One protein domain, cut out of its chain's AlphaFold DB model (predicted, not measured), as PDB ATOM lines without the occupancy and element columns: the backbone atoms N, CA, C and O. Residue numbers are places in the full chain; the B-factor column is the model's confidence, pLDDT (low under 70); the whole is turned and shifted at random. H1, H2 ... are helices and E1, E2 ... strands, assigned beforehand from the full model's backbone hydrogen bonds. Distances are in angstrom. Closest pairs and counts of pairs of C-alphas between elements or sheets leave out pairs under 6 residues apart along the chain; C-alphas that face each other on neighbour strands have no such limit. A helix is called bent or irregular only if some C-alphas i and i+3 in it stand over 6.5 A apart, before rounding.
ATOM      1  N   LEU A 316      17.175   2.820  98.407       56.81
ATOM      2  CA  LEU A 316      15.913   2.911  97.683       56.81
ATOM      3  C   LEU A 316      15.802   1.749  96.678       56.81
ATOM      4  O   LEU A 316      16.778   1.477  95.968       56.81
ATOM      5  N   PRO A 317      14.639   1.072  96.577       54.00
ATOM      6  CA  PRO A 317      14.442   0.014  95.589       54.00
ATOM      7  C   PRO A 317      14.715   0.557  94.177       54.00
ATOM      8  O   PRO A 317      14.511   1.755  93.969       54.00
ATOM      9  N   PRO A 318      15.159  -0.273  93.215       52.94
ATOM     10  CA  PRO A 318      15.691   0.127  91.909       52.94
ATOM     11  C   PRO A 318      14.583   0.631  90.972       52.94
ATOM     12  O   PRO A 318      14.287   0.038  89.935       52.94
ATOM     13  N   TYR A 319      13.928   1.729  91.335       56.09
ATOM     14  CA  TYR A 319      12.874   2.331  90.540       56.09
ATOM     15  C   TYR A 319      13.485   3.219  89.446       56.09
ATOM     16  O   TYR A 319      14.334   4.064  89.729       56.09
ATOM     17  N   PRO A 320      13.037   3.105  88.181       47.41
ATOM     18  CA  PRO A 320      13.581   3.890  87.066       47.41
ATOM     19  C   PRO A 320      13.346   5.398  87.214       47.41
ATOM     20  O   PRO A 320      14.042   6.209  86.598       47.41
ATOM     21  N   LYS A 321      12.361   5.777  88.029       52.72
ATOM     22  CA  LYS A 321      12.084   7.148  88.442       52.72
ATOM     23  C   LYS A 321      11.656   7.130  89.901       52.72
ATOM     24  O   LYS A 321      10.750   6.376  90.251       52.72
ATOM     25  N   LEU A 322      12.269   7.983  90.706       55.72
ATOM     26  CA  LEU A 322      11.784   8.330  92.036       55.72
ATOM     27  C   LEU A 322      11.276   9.763  91.995       55.72
ATOM     28  O   LEU A 322      11.954  10.651  91.481       55.72
ATOM     29  N   ASP A 323      10.071   9.963  92.511       53.97
ATOM     30  CA  ASP A 323       9.488  11.285  92.693       53.97
ATOM     31  C   ASP A 323       9.114  11.414  94.165       53.97
ATOM     32  O   ASP A 323       8.171  10.772  94.638       53.97
ATOM     33  N   PHE A 324       9.898  12.192  94.908       58.09
ATOM     34  CA  PHE A 324       9.512  12.573  96.257       58.09
ATOM     35  C   PHE A 324       8.747  13.887  96.165       58.09
ATOM     36  O   PHE A 324       9.323  14.952  95.927       58.09
ATOM     37  N   ALA A 325       7.434  13.808  96.369       51.75
ATOM     38  CA  ALA A 325       6.581  14.980  96.485       51.75
ATOM     39  C   ALA A 325       6.841  15.673  97.835       51.75
ATOM     40  O   ALA A 325       6.174  15.403  98.833       51.75
ATOM     41  N   GLY A 326       7.838  16.557  97.872       46.44
ATOM     42  CA  GLY A 326       8.074  17.487  98.973       46.44
ATOM     43  C   GLY A 326       7.330  18.801  98.731       46.44
ATOM     44  O   GLY A 326       7.256  19.289  97.608       46.44
ATOM     45  N   GLY A 327       6.770  19.413  99.777       50.38
ATOM     46  CA  GLY A 327       5.866  20.570  99.643       50.38
ATOM     47  C   GLY A 327       6.393  21.799  98.869       50.38
ATOM     48  O   GLY A 327       5.583  22.620  98.454       50.38
ATOM     49  N   LEU A 328       7.708  21.943  98.660       40.38
ATOM     50  CA  LEU A 328       8.352  23.069  97.955       40.38
ATOM     51  C   LEU A 328       8.834  22.736  96.523       40.38
ATOM     52  O   LEU A 328       9.129  23.655  95.754       40.38
ATOM     53  N   GLY A 329       8.881  21.458  96.137       47.50
ATOM     54  CA  GLY A 329       9.402  20.970  94.855       47.50
ATOM     55  C   GLY A 329       9.397  19.436  94.795       47.50
ATOM     56  O   GLY A 329       9.392  18.772  95.829       47.50
ATOM     57  N   SER A 330       9.381  18.865  93.589       51.19
ATOM     58  CA  SER A 330       9.549  17.410  93.409       51.19
ATOM     59  C   SER A 330      11.036  17.087  93.396       51.19
ATOM     60  O   SER A 330      11.744  17.626  92.552       51.19
ATOM     61  N   ILE A 331      11.527  16.217  94.281       52.47
ATOM     62  CA  ILE A 331      12.868  15.643  94.097       52.47
ATOM     63  C   ILE A 331      12.715  14.555  93.043       52.47
ATOM     64  O   ILE A 331      12.098  13.517  93.298       52.47
ATOM     65  N   LYS A 332      13.258  14.803  91.850       55.12
ATOM     66  CA  LYS A 332      13.217  13.833  90.754       55.12
ATOM     67  C   LYS A 332      14.535  13.088  90.703       55.12
ATOM     68  O   LYS A 332      15.543  13.637  90.261       55.12
ATOM     69  N   GLY A 333      14.512  11.837  91.140       52.31
ATOM     70  CA  GLY A 333      15.604  10.893  90.950       52.31
ATOM     71  C   GLY A 333      15.455  10.188  89.609       52.31
ATOM     72  O   GLY A 333      14.440   9.536  89.351       52.31
ATOM     73  N   LYS A 334      16.469  10.296  88.747       55.00
ATOM     74  CA  LYS A 334      16.610   9.403  87.594       55.00
ATOM     75  C   LYS A 334      17.584   8.297  87.985       55.00
ATOM     76  O   LYS A 334      18.755   8.580  88.227       55.00
ATOM     77  N   GLY A 335      17.089   7.063  88.056       54.47
ATOM     78  CA  GLY A 335      17.945   5.898  88.252       54.47
ATOM     79  C   GLY A 335      18.822   5.695  87.020       54.47
ATOM     80  O   GLY A 335      18.310   5.534  85.910       54.47
ATOM     81  N   ALA A 336      20.135   5.744  87.203       57.00
ATOM     82  CA  ALA A 336      21.103   5.182  86.282       57.00
ATOM     83  C   ALA A 336      21.394   3.755  86.761       57.00
ATOM     84  O   ALA A 336      21.919   3.533  87.849       57.00
ATOM     85  N   PHE A 337      20.982   2.770  85.972       62.66
ATOM     86  CA  PHE A 337      21.230   1.372  86.296       62.66
ATOM     87  C   PHE A 337      22.564   0.959  85.694       62.66
ATOM     88  O   PHE A 337      22.678   0.833  84.476       62.66
ATOM     89  N   ASN A 338      23.564   0.727  86.541       71.25
ATOM     90  CA  ASN A 338      24.742  -0.013  86.116       71.25
ATOM     91  C   ASN A 338      24.392  -1.497  86.174       71.25
ATOM     92  O   ASN A 338      24.182  -2.048  87.251       71.25
ATOM     93  N   TYR A 339      24.257  -2.129  85.019       79.00
ATOM     94  CA  TYR A 339      23.821  -3.517  84.941       79.00
ATOM     95  C   TYR A 339      24.990  -4.491  85.086       79.00
ATOM     96  O   TYR A 339      26.080  -4.261  84.559       79.00
ATOM     97  N   ASN A 340      24.743  -5.610  85.767       83.25
ATOM     98  CA  ASN A 340      25.656  -6.745  85.799       83.25
ATOM     99  C   ASN A 340      25.383  -7.648  84.587       83.25
ATOM    100  O   ASN A 340      24.510  -8.519  84.626       83.25
ATOM    101  N   ASP A 341      26.116  -7.414  83.498       84.50
ATOM    102  CA  ASP A 341      25.911  -8.107  82.221       84.50
ATOM    103  C   ASP A 341      26.047  -9.634  82.331       84.50
ATOM    104  O   ASP A 341      25.321 -10.353  81.644       84.50
ATOM    105  N   ASP A 342      26.914 -10.142  83.208       83.25
ATOM    106  CA  ASP A 342      27.093 -11.586  83.402       83.25
ATOM    107  C   ASP A 342      25.844 -12.223  84.014       83.25
ATOM    108  O   ASP A 342      25.360 -13.257  83.540       83.25
ATOM    109  N   LEU A 343      25.267 -11.567  85.025       83.19
ATOM    110  CA  LEU A 343      24.046 -12.042  85.665       83.19
ATOM    111  C   LEU A 343      22.840 -11.913  84.724       83.19
ATOM    112  O   LEU A 343      22.043 -12.840  84.610       83.19
ATOM    113  N   LEU A 344      22.731 -10.820  83.965       87.31
ATOM    114  CA  LEU A 344      21.654 -10.666  82.981       87.31
ATOM    115  C   LEU A 344      21.737 -11.707  81.859       87.31
ATOM    116  O   LEU A 344      20.712 -12.252  81.446       87.31
ATOM    117  N   ARG A 345      22.944 -12.047  81.391       86.38
ATOM    118  CA  ARG A 345      23.136 -13.123  80.403       86.38
ATOM    119  C   ARG A 345      22.713 -14.482  80.939       86.38
ATOM    120  O   ARG A 345      22.202 -15.282  80.158       86.38
ATOM    121  N   HIS A 346      22.894 -14.734  82.234       88.50
ATOM    122  CA  HIS A 346      22.433 -15.963  82.873       88.50
ATOM    123  C   HIS A 346      20.903 -16.106  82.811       88.50
ATOM    124  O   HIS A 346      20.401 -17.190  82.512       88.50
ATOM    125  N   TYR A 347      20.161 -15.011  83.014       87.62
ATOM    126  CA  TYR A 347      18.693 -15.026  83.031       87.62
ATOM    127  C   TYR A 347      18.025 -14.796  81.671       87.62
ATOM    128  O   TYR A 347      16.872 -15.180  81.485       87.62
ATOM    129  N   ALA A 348      18.712 -14.221  80.685       88.38
ATOM    130  CA  ALA A 348      18.112 -13.959  79.375       88.38
ATOM    131  C   ALA A 348      17.489 -15.198  78.688       88.38
ATOM    132  O   ALA A 348      16.374 -15.074  78.166       88.38
ATOM    133  N   PRO A 349      18.103 -16.404  78.726       86.69
ATOM    134  CA  PRO A 349      17.489 -17.614  78.179       86.69
ATOM    135  C   PRO A 349      16.204 -18.018  78.908       86.69
ATOM    136  O   PRO A 349      15.285 -18.533  78.275       86.69
ATOM    137  N   VAL A 350      16.109 -17.748  80.217       88.81
ATOM    138  CA  VAL A 350      14.925 -18.053  81.043       88.81
ATOM    139  C   VAL A 350      13.697 -17.281  80.549       88.81
ATOM    140  O   VAL A 350      12.582 -17.800  80.595       88.81
ATOM    141  N   TYR A 351      13.911 -16.076  80.014       89.25
ATOM    142  CA  TYR A 351      12.866 -15.203  79.464       89.25
ATOM    143  C   TYR A 351      12.785 -15.220  77.938       89.25
ATOM    144  O   TYR A 351      12.041 -14.438  77.349       89.25
ATOM    145  N   ASN A 352      13.526 -16.122  77.289       88.94
ATOM    146  CA  ASN A 352      13.579 -16.251  75.836       88.94
ATOM    147  C   ASN A 352      14.023 -14.952  75.122       88.94
ATOM    148  O   ASN A 352      13.614 -14.673  73.992       88.94
ATOM    149  N   ILE A 353      14.866 -14.152  75.785       86.94
ATOM    150  CA  ILE A 353      15.444 -12.916  75.249       86.94
ATOM    151  C   ILE A 353      16.781 -13.259  74.588       86.94
ATOM    152  O   ILE A 353      17.660 -13.872  75.194       86.94
ATOM    153  N   LYS A 354      16.954 -12.867  73.320       87.75
ATOM    154  CA  LYS A 354      18.214 -13.090  72.599       87.75
ATOM    155  C   LYS A 354      19.306 -12.160  73.131       87.75
ATOM    156  O   LYS A 354      19.168 -10.945  73.038       87.75
ATOM    157  N   CYS A 355      20.409 -12.742  73.600       79.56
ATOM    158  CA  CYS A 355      21.598 -12.013  74.038       79.56
ATOM    159  C   CYS A 355      22.650 -11.919  72.919       79.56
ATOM    160  O   CYS A 355      23.328 -12.915  72.653       79.56
ATOM    161  N   PRO A 356      22.822 -10.756  72.268       80.38
ATOM    162  CA  PRO A 356      23.987 -10.489  71.421       80.38
ATOM    163  C   PRO A 356      25.301 -10.476  72.225       80.38
ATOM    164  O   PRO A 356      25.302 -10.484  73.459       80.38
ATOM    165  N   SER A 357      26.442 -10.458  71.526       76.69
ATOM    166  CA  SER A 357      27.779 -10.405  72.144       76.69
ATOM    167  C   SER A 357      27.983  -9.161  73.009       76.69
ATOM    168  O   SER A 357      28.643  -9.254  74.034       76.69
ATOM    169  N   GLU A 358      27.336  -8.043  72.682       79.00
ATOM    170  CA  GLU A 358      27.253  -6.839  73.514       79.00
ATOM    171  C   GLU A 358      25.790  -6.549  73.840       79.00
ATOM    172  O   GLU A 358      24.968  -6.417  72.933       79.00
ATOM    173  N   LEU A 359      25.447  -6.466  75.127       81.19
ATOM    174  CA  LEU A 359      24.094  -6.093  75.529       81.19
ATOM    175  C   LEU A 359      23.890  -4.596  75.302       81.19
ATOM    176  O   LEU A 359      24.719  -3.779  75.691       81.19
ATOM    177  N   THR A 360      22.771  -4.226  74.686       84.81
ATOM    178  CA  THR A 360      22.333  -2.827  74.648       84.81
ATOM    179  C   THR A 360      21.543  -2.506  75.912       84.81
ATOM    180  O   THR A 360      20.951  -3.401  76.521       84.81
ATOM    181  N   ASP A 361      21.455  -1.229  76.282       77.69
ATOM    182  CA  ASP A 361      20.707  -0.795  77.475       77.69
ATOM    183  C   ASP A 361      19.246  -1.237  77.456       77.69
ATOM    184  O   ASP A 361      18.690  -1.609  78.487       77.69
ATOM    185  N   LYS A 362      18.645  -1.280  76.264       81.81
ATOM    186  CA  LYS A 362      17.284  -1.779  76.079       81.81
ATOM    187  C   LYS A 362      17.169  -3.265  76.422       81.81
ATOM    188  O   LYS A 362      16.266  -3.645  77.153       81.81
ATOM    189  N   ILE A 363      18.103  -4.093  75.947       84.00
ATOM    190  CA  ILE A 363      18.099  -5.535  76.234       84.00
ATOM    191  C   ILE A 363      18.344  -5.780  77.727       84.00
ATOM    192  O   ILE A 363      17.664  -6.609  78.328       84.00
ATOM    193  N   ARG A 364      19.265  -5.028  78.345       85.38
ATOM    194  CA  ARG A 364      19.518  -5.103  79.792       85.38
ATOM    195  C   ARG A 364      18.262  -4.786  80.602       85.38
ATOM    196  O   ARG A 364      17.906  -5.528  81.514       85.38
ATOM    197  N   GLN A 365      17.570  -3.715  80.220       83.12
ATOM    198  CA  GLN A 365      16.328  -3.290  80.852       83.12
ATOM    199  C   GLN A 365      15.208  -4.322  80.670       83.12
ATOM    200  O   GLN A 365      14.518  -4.632  81.638       83.12
ATOM    201  N   ASP A 366      15.047  -4.886  79.470       85.88
ATOM    202  CA  ASP A 366      14.020  -5.895  79.184       85.88
ATOM    203  C   ASP A 366      14.220  -7.163  80.040       85.88
ATOM    204  O   ASP A 366      13.258  -7.681  80.612       85.88
ATOM    205  N   ILE A 367      15.470  -7.626  80.199       86.69
ATOM    206  CA  ILE A 367      15.803  -8.771  81.066       86.69
ATOM    207  C   ILE A 367      15.520  -8.433  82.534       86.69
ATOM    208  O   ILE A 367      14.856  -9.204  83.225       86.69
ATOM    209  N   HIS A 368      15.975  -7.273  83.014       84.44
ATOM    210  CA  HIS A 368      15.786  -6.869  84.408       84.44
ATOM    211  C   HIS A 368      14.297  -6.695  84.773       84.44
ATOM    212  O   HIS A 368      13.858  -7.140  85.833       84.44
ATOM    213  N   MET A 369      13.482  -6.134  83.874       84.81
ATOM    214  CA  MET A 369      12.029  -6.018  84.070       84.81
ATOM    215  C   MET A 369      11.325  -7.383  84.098       84.81
ATOM    216  O   MET A 369      10.355  -7.563  84.844       84.81
ATOM    217  N   ALA A 370      11.815  -8.353  83.320       86.31
ATOM    218  CA  ALA A 370      11.320  -9.725  83.366       86.31
ATOM    219  C   ALA A 370      11.669 -10.407  84.701       86.31
ATOM    220  O   ALA A 370      10.793 -11.034  85.296       86.31
ATOM    221  N   MET A 371      12.891 -10.201  85.215       88.00
ATOM    222  CA  MET A 371      13.309 -10.677  86.543       88.00
ATOM    223  C   MET A 371      12.434 -10.103  87.665       88.00
ATOM    224  O   MET A 371      11.950 -10.859  88.501       88.00
ATOM    225  N   LEU A 372      12.150  -8.793  87.646       81.88
ATOM    226  CA  LEU A 372      11.270  -8.125  88.623       81.88
ATOM    227  C   LEU A 372       9.846  -8.705  88.667       81.88
ATOM    228  O   LEU A 372       9.170  -8.630  89.691       81.88
ATOM    229  N   SER A 373       9.378  -9.263  87.550       82.12
ATOM    230  CA  SER A 373       8.026  -9.817  87.418       82.12
ATOM    231  C   SER A 373       7.960 -11.321  87.717       82.12
ATOM    232  O   SER A 373       6.866 -11.889  87.793       82.12
ATOM    233  N   ASP A 374       9.108 -11.984  87.880       83.31
ATOM    234  CA  ASP A 374       9.210 -13.429  88.051       83.31
ATOM    235  C   ASP A 374       9.340 -13.816  89.526       83.31
ATOM    236  O   ASP A 374      10.387 -13.668  90.150       83.31
ATOM    237  N   LYS A 375       8.280 -14.417  90.075       84.00
ATOM    238  CA  LYS A 375       8.232 -14.884  91.472       84.00
ATOM    239  C   LYS A 375       9.248 -15.986  91.809       84.00
ATOM    240  O   LYS A 375       9.338 -16.373  92.970       84.00
ATOM    241  N   ARG A 376       9.945 -16.547  90.813       84.62
ATOM    242  CA  ARG A 376      10.985 -17.573  90.996       84.62
ATOM    243  C   ARG A 376      12.369 -16.977  91.244       84.62
ATOM    244  O   ARG A 376      13.237 -17.712  91.700       84.62
ATOM    245  N   VAL A 377      12.575 -15.695  90.937       83.31
ATOM    246  CA  VAL A 377      13.835 -14.985  91.185       83.31
ATOM    247  C   VAL A 377      13.746 -14.307  92.546       83.31
ATOM    248  O   VAL A 377      12.745 -13.670  92.874       83.31
ATOM    249  N   THR A 378      14.775 -14.474  93.369       81.69
ATOM    250  CA  THR A 378      14.820 -13.838  94.685       81.69
ATOM    251  C   THR A 378      15.084 -12.342  94.559       81.69
ATOM    252  O   THR A 378      15.755 -11.882  93.636       81.69
ATOM    253  N   GLU A 379      14.611 -11.569  95.535       73.56
ATOM    254  CA  GLU A 379      14.876 -10.129  95.603       73.56
ATOM    255  C   GLU A 379      16.384  -9.829  95.566       73.56
ATOM    256  O   GLU A 379      16.815  -8.939  94.842       73.56
ATOM    257  N   ASN A 380      17.214 -10.639  96.232       75.19
ATOM    258  CA  ASN A 380      18.672 -10.494  96.187       75.19
ATOM    259  C   ASN A 380      19.266 -10.708  94.786       75.19
ATOM    260  O   ASN A 380      20.207 -10.006  94.417       75.19
ATOM    261  N   GLU A 381      18.749 -11.659  94.007       77.12
ATOM    262  CA  GLU A 381      19.207 -11.909  92.632       77.12
ATOM    263  C   GLU A 381      18.806 -10.763  91.696       77.12
ATOM    264  O   GLU A 381      19.624 -10.319  90.892       77.12
ATOM    265  N   VAL A 382      17.590 -10.225  91.851       77.94
ATOM    266  CA  VAL A 382      17.149  -9.019  91.130       77.94
ATOM    267  C   VAL A 382      18.039  -7.826  91.486       77.94
ATOM    268  O   VAL A 382      18.550  -7.146  90.600       77.94
ATOM    269  N   MET A 383      18.296  -7.612  92.777       70.50
ATOM    270  CA  MET A 383      19.121  -6.503  93.264       70.50
ATOM    271  C   MET A 383      20.602  -6.651  92.906       70.50
ATOM    272  O   MET A 383      21.301  -5.652  92.837       70.50
ATOM    273  N   SER A 384      21.098  -7.864  92.651       77.06
ATOM    274  CA  SER A 384      22.484  -8.097  92.209       77.06
ATOM    275  C   SER A 384      22.668  -7.911  90.697       77.06
ATOM    276  O   SER A 384      23.800  -7.821  90.216       77.06
ATOM    277  N   ALA A 385      21.564  -7.856  89.940       78.94
ATOM    278  CA  ALA A 385      21.567  -7.615  88.496       78.94
ATOM    279  C   ALA A 385      21.749  -6.132  88.144       78.94
ATOM    280  O   ALA A 385      22.090  -5.805  87.004       78.94
ATOM    281  N   VAL A 386      21.552  -5.241  89.120       73.19
ATOM    282  CA  VAL A 386      21.699  -3.792  88.982       73.19
ATOM    283  C   VAL A 386      22.460  -3.189  90.152       73.19
ATOM    284  O   VAL A 386      22.238  -3.529  91.302       73.19
ATOM    285  N   ASN A 387      23.306  -2.210  89.867       64.56
ATOM    286  CA  ASN A 387      23.835  -1.288  90.856       64.56
ATOM    287  C   ASN A 387      23.240   0.101  90.561       64.56
ATOM    288  O   ASN A 387      23.772   0.821  89.707       64.56
ATOM    289  N   PRO A 388      22.070   0.436  91.139       56.72
ATOM    290  CA  PRO A 388      21.400   1.693  90.853       56.72
ATOM    291  C   PRO A 388      22.191   2.851  91.466       56.72
ATOM    292  O   PRO A 388      22.395   2.903  92.675       56.72
ATOM    293  N   THR A 389      22.597   3.804  90.634       53.34
ATOM    294  CA  THR A 389      23.019   5.130  91.085       53.34
ATOM    295  C   THR A 389      21.908   6.120  90.766       53.34
ATOM    296  O   THR A 389      21.323   6.092  89.682       53.34
ATOM    297  N   TYR A 390      21.563   6.993  91.708       50.38
ATOM    298  CA  TYR A 390      20.525   7.994  91.490       50.38
ATOM    299  C   TYR A 390      21.152   9.353  91.237       50.38
ATOM    300  O   TYR A 390      21.975   9.827  92.010       50.38
ATOM    301  N   LYS A 391      20.730  10.005  90.151       51.12
ATOM    302  CA  LYS A 391      20.972  11.434  89.966       51.12
ATOM    303  C   LYS A 391      19.696  12.182  90.321       51.12
ATOM    304  O   LYS A 391      18.689  12.047  89.618       51.12
ATOM    305  N   PHE A 392      19.737  12.935  91.413       53.03
ATOM    306  CA  PHE A 392      18.623  13.759  91.868       53.03
ATOM    307  C   PHE A 392      18.670  15.143  91.215       53.03
ATOM    308  O   PHE A 392      19.734  15.663  90.890       53.03
ATOM    309  N   THR A 393      17.496  15.711  90.952       46.84
ATOM    310  CA  THR A 393      17.339  17.065  90.409       46.84
ATOM    311  C   THR A 393      16.271  17.810  91.203       46.84
ATOM    312  O   THR A 393      15.225  17.234  91.521       46.84
ATOM    313  N   TYR A 394      16.536  19.089  91.496       53.84
ATOM    314  CA  TYR A 394      15.733  19.937  92.382       53.84
ATOM    315  C   TYR A 394      15.086  21.108  91.610       53.84
ATOM    316  O   TYR A 394      15.586  22.231  91.617       53.84
TER     317      TYR A 394
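AT A GLANCE: This is residues 316 to 394 of the 506 residues of an uncharacterized protein of Pseudoalteromonas sp. (UniProt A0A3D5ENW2). A long, narrow sheet of three strands, E1, E2 and E3, makes one end of an elongated molecule, and a small head of three helices makes the other, at the end where E2 leaves the sheet and E3 enters it. Within the head, H2 packs on H1 and, near its own last residues, on the short H3, with which it forms a helical hairpin. The printed part has 79 residues with three named helices and three named strands, in the order E1, E2, H1, H2, H3, E3; the sheet's order is E1, E2, E3, all antiparallel, and the class is mixed, helices and strands. The whole is only just loose, close to compact, with a radius of gyration of the C-alphas of 14.3 A and spans of 46 by 27 by 16 A.

HOW THE PARTS SIT: In the sheet the inner strand is E2, residues 329 to 339, and the edge strands are E1, residues 321 to 326, and E3, residues 386 to 393. E1 and E2 form a hairpin, antiparallel at 158 degrees, with N 333 and O 322 within hydrogen-bond range at 2.8 A. E2 and E3 are antiparallel at 153 degrees; N 336 and O 389 are 2.8 A apart, and N 393 and O 332 are 2.9 A apart. H2, residues 361 to 373, only grazes the sheet with its residues 361 to 368; its closest C-alpha pair with E2 is Tyr 339 and Arg 364, 6.9 A. H1, residues 341 to 351, touches H2 at a steep tilt of 60 degrees, the same way, with the C-alphas of Ala 348 and Ile 367 closest at 5.9 A. H3, residues 379 to 384, only just touches H2, with 3 pairs of C-alphas within 8 A, through residues 368 to 372 of H2 alone; Met 371 and Val 382 have the closest C-alphas, 6.2 A, and the helical hairpin has a shallow tilt of 18 degrees, opposite ways. H1 and E3 are apart. Every O i to N i+4 pair is within hydrogen-bond range in H2 and H3, and 5 of 7 are in H1.

IN THESE COORDINATES: E1 begins at C-alpha 321, (12.084, 7.148, 88.442), and is 15.3 A long. E2 is 30.1 A long, and E3 is 21.4 A, ending at C-alpha 393, (17.339, 17.065, 90.409). H1 is 15.1 A long and irregular, with C-alphas 346 and 349 7.0 A apart. H2 begins at C-alpha 361, (20.707, -0.795, 77.475), and is 18.5 A long; H3 is 8.6 A.

THE WHOLE: The two C-alphas farthest apart are those of Gly 327 and Ser 357, 46.9 A. The printed part has no cut. The link from H1 to H2, 9 residues, is short, and the other four links are tight. The mean pLDDT of the printed part is 71.4, with residues 316 to 337 and 387 to 394 under 70.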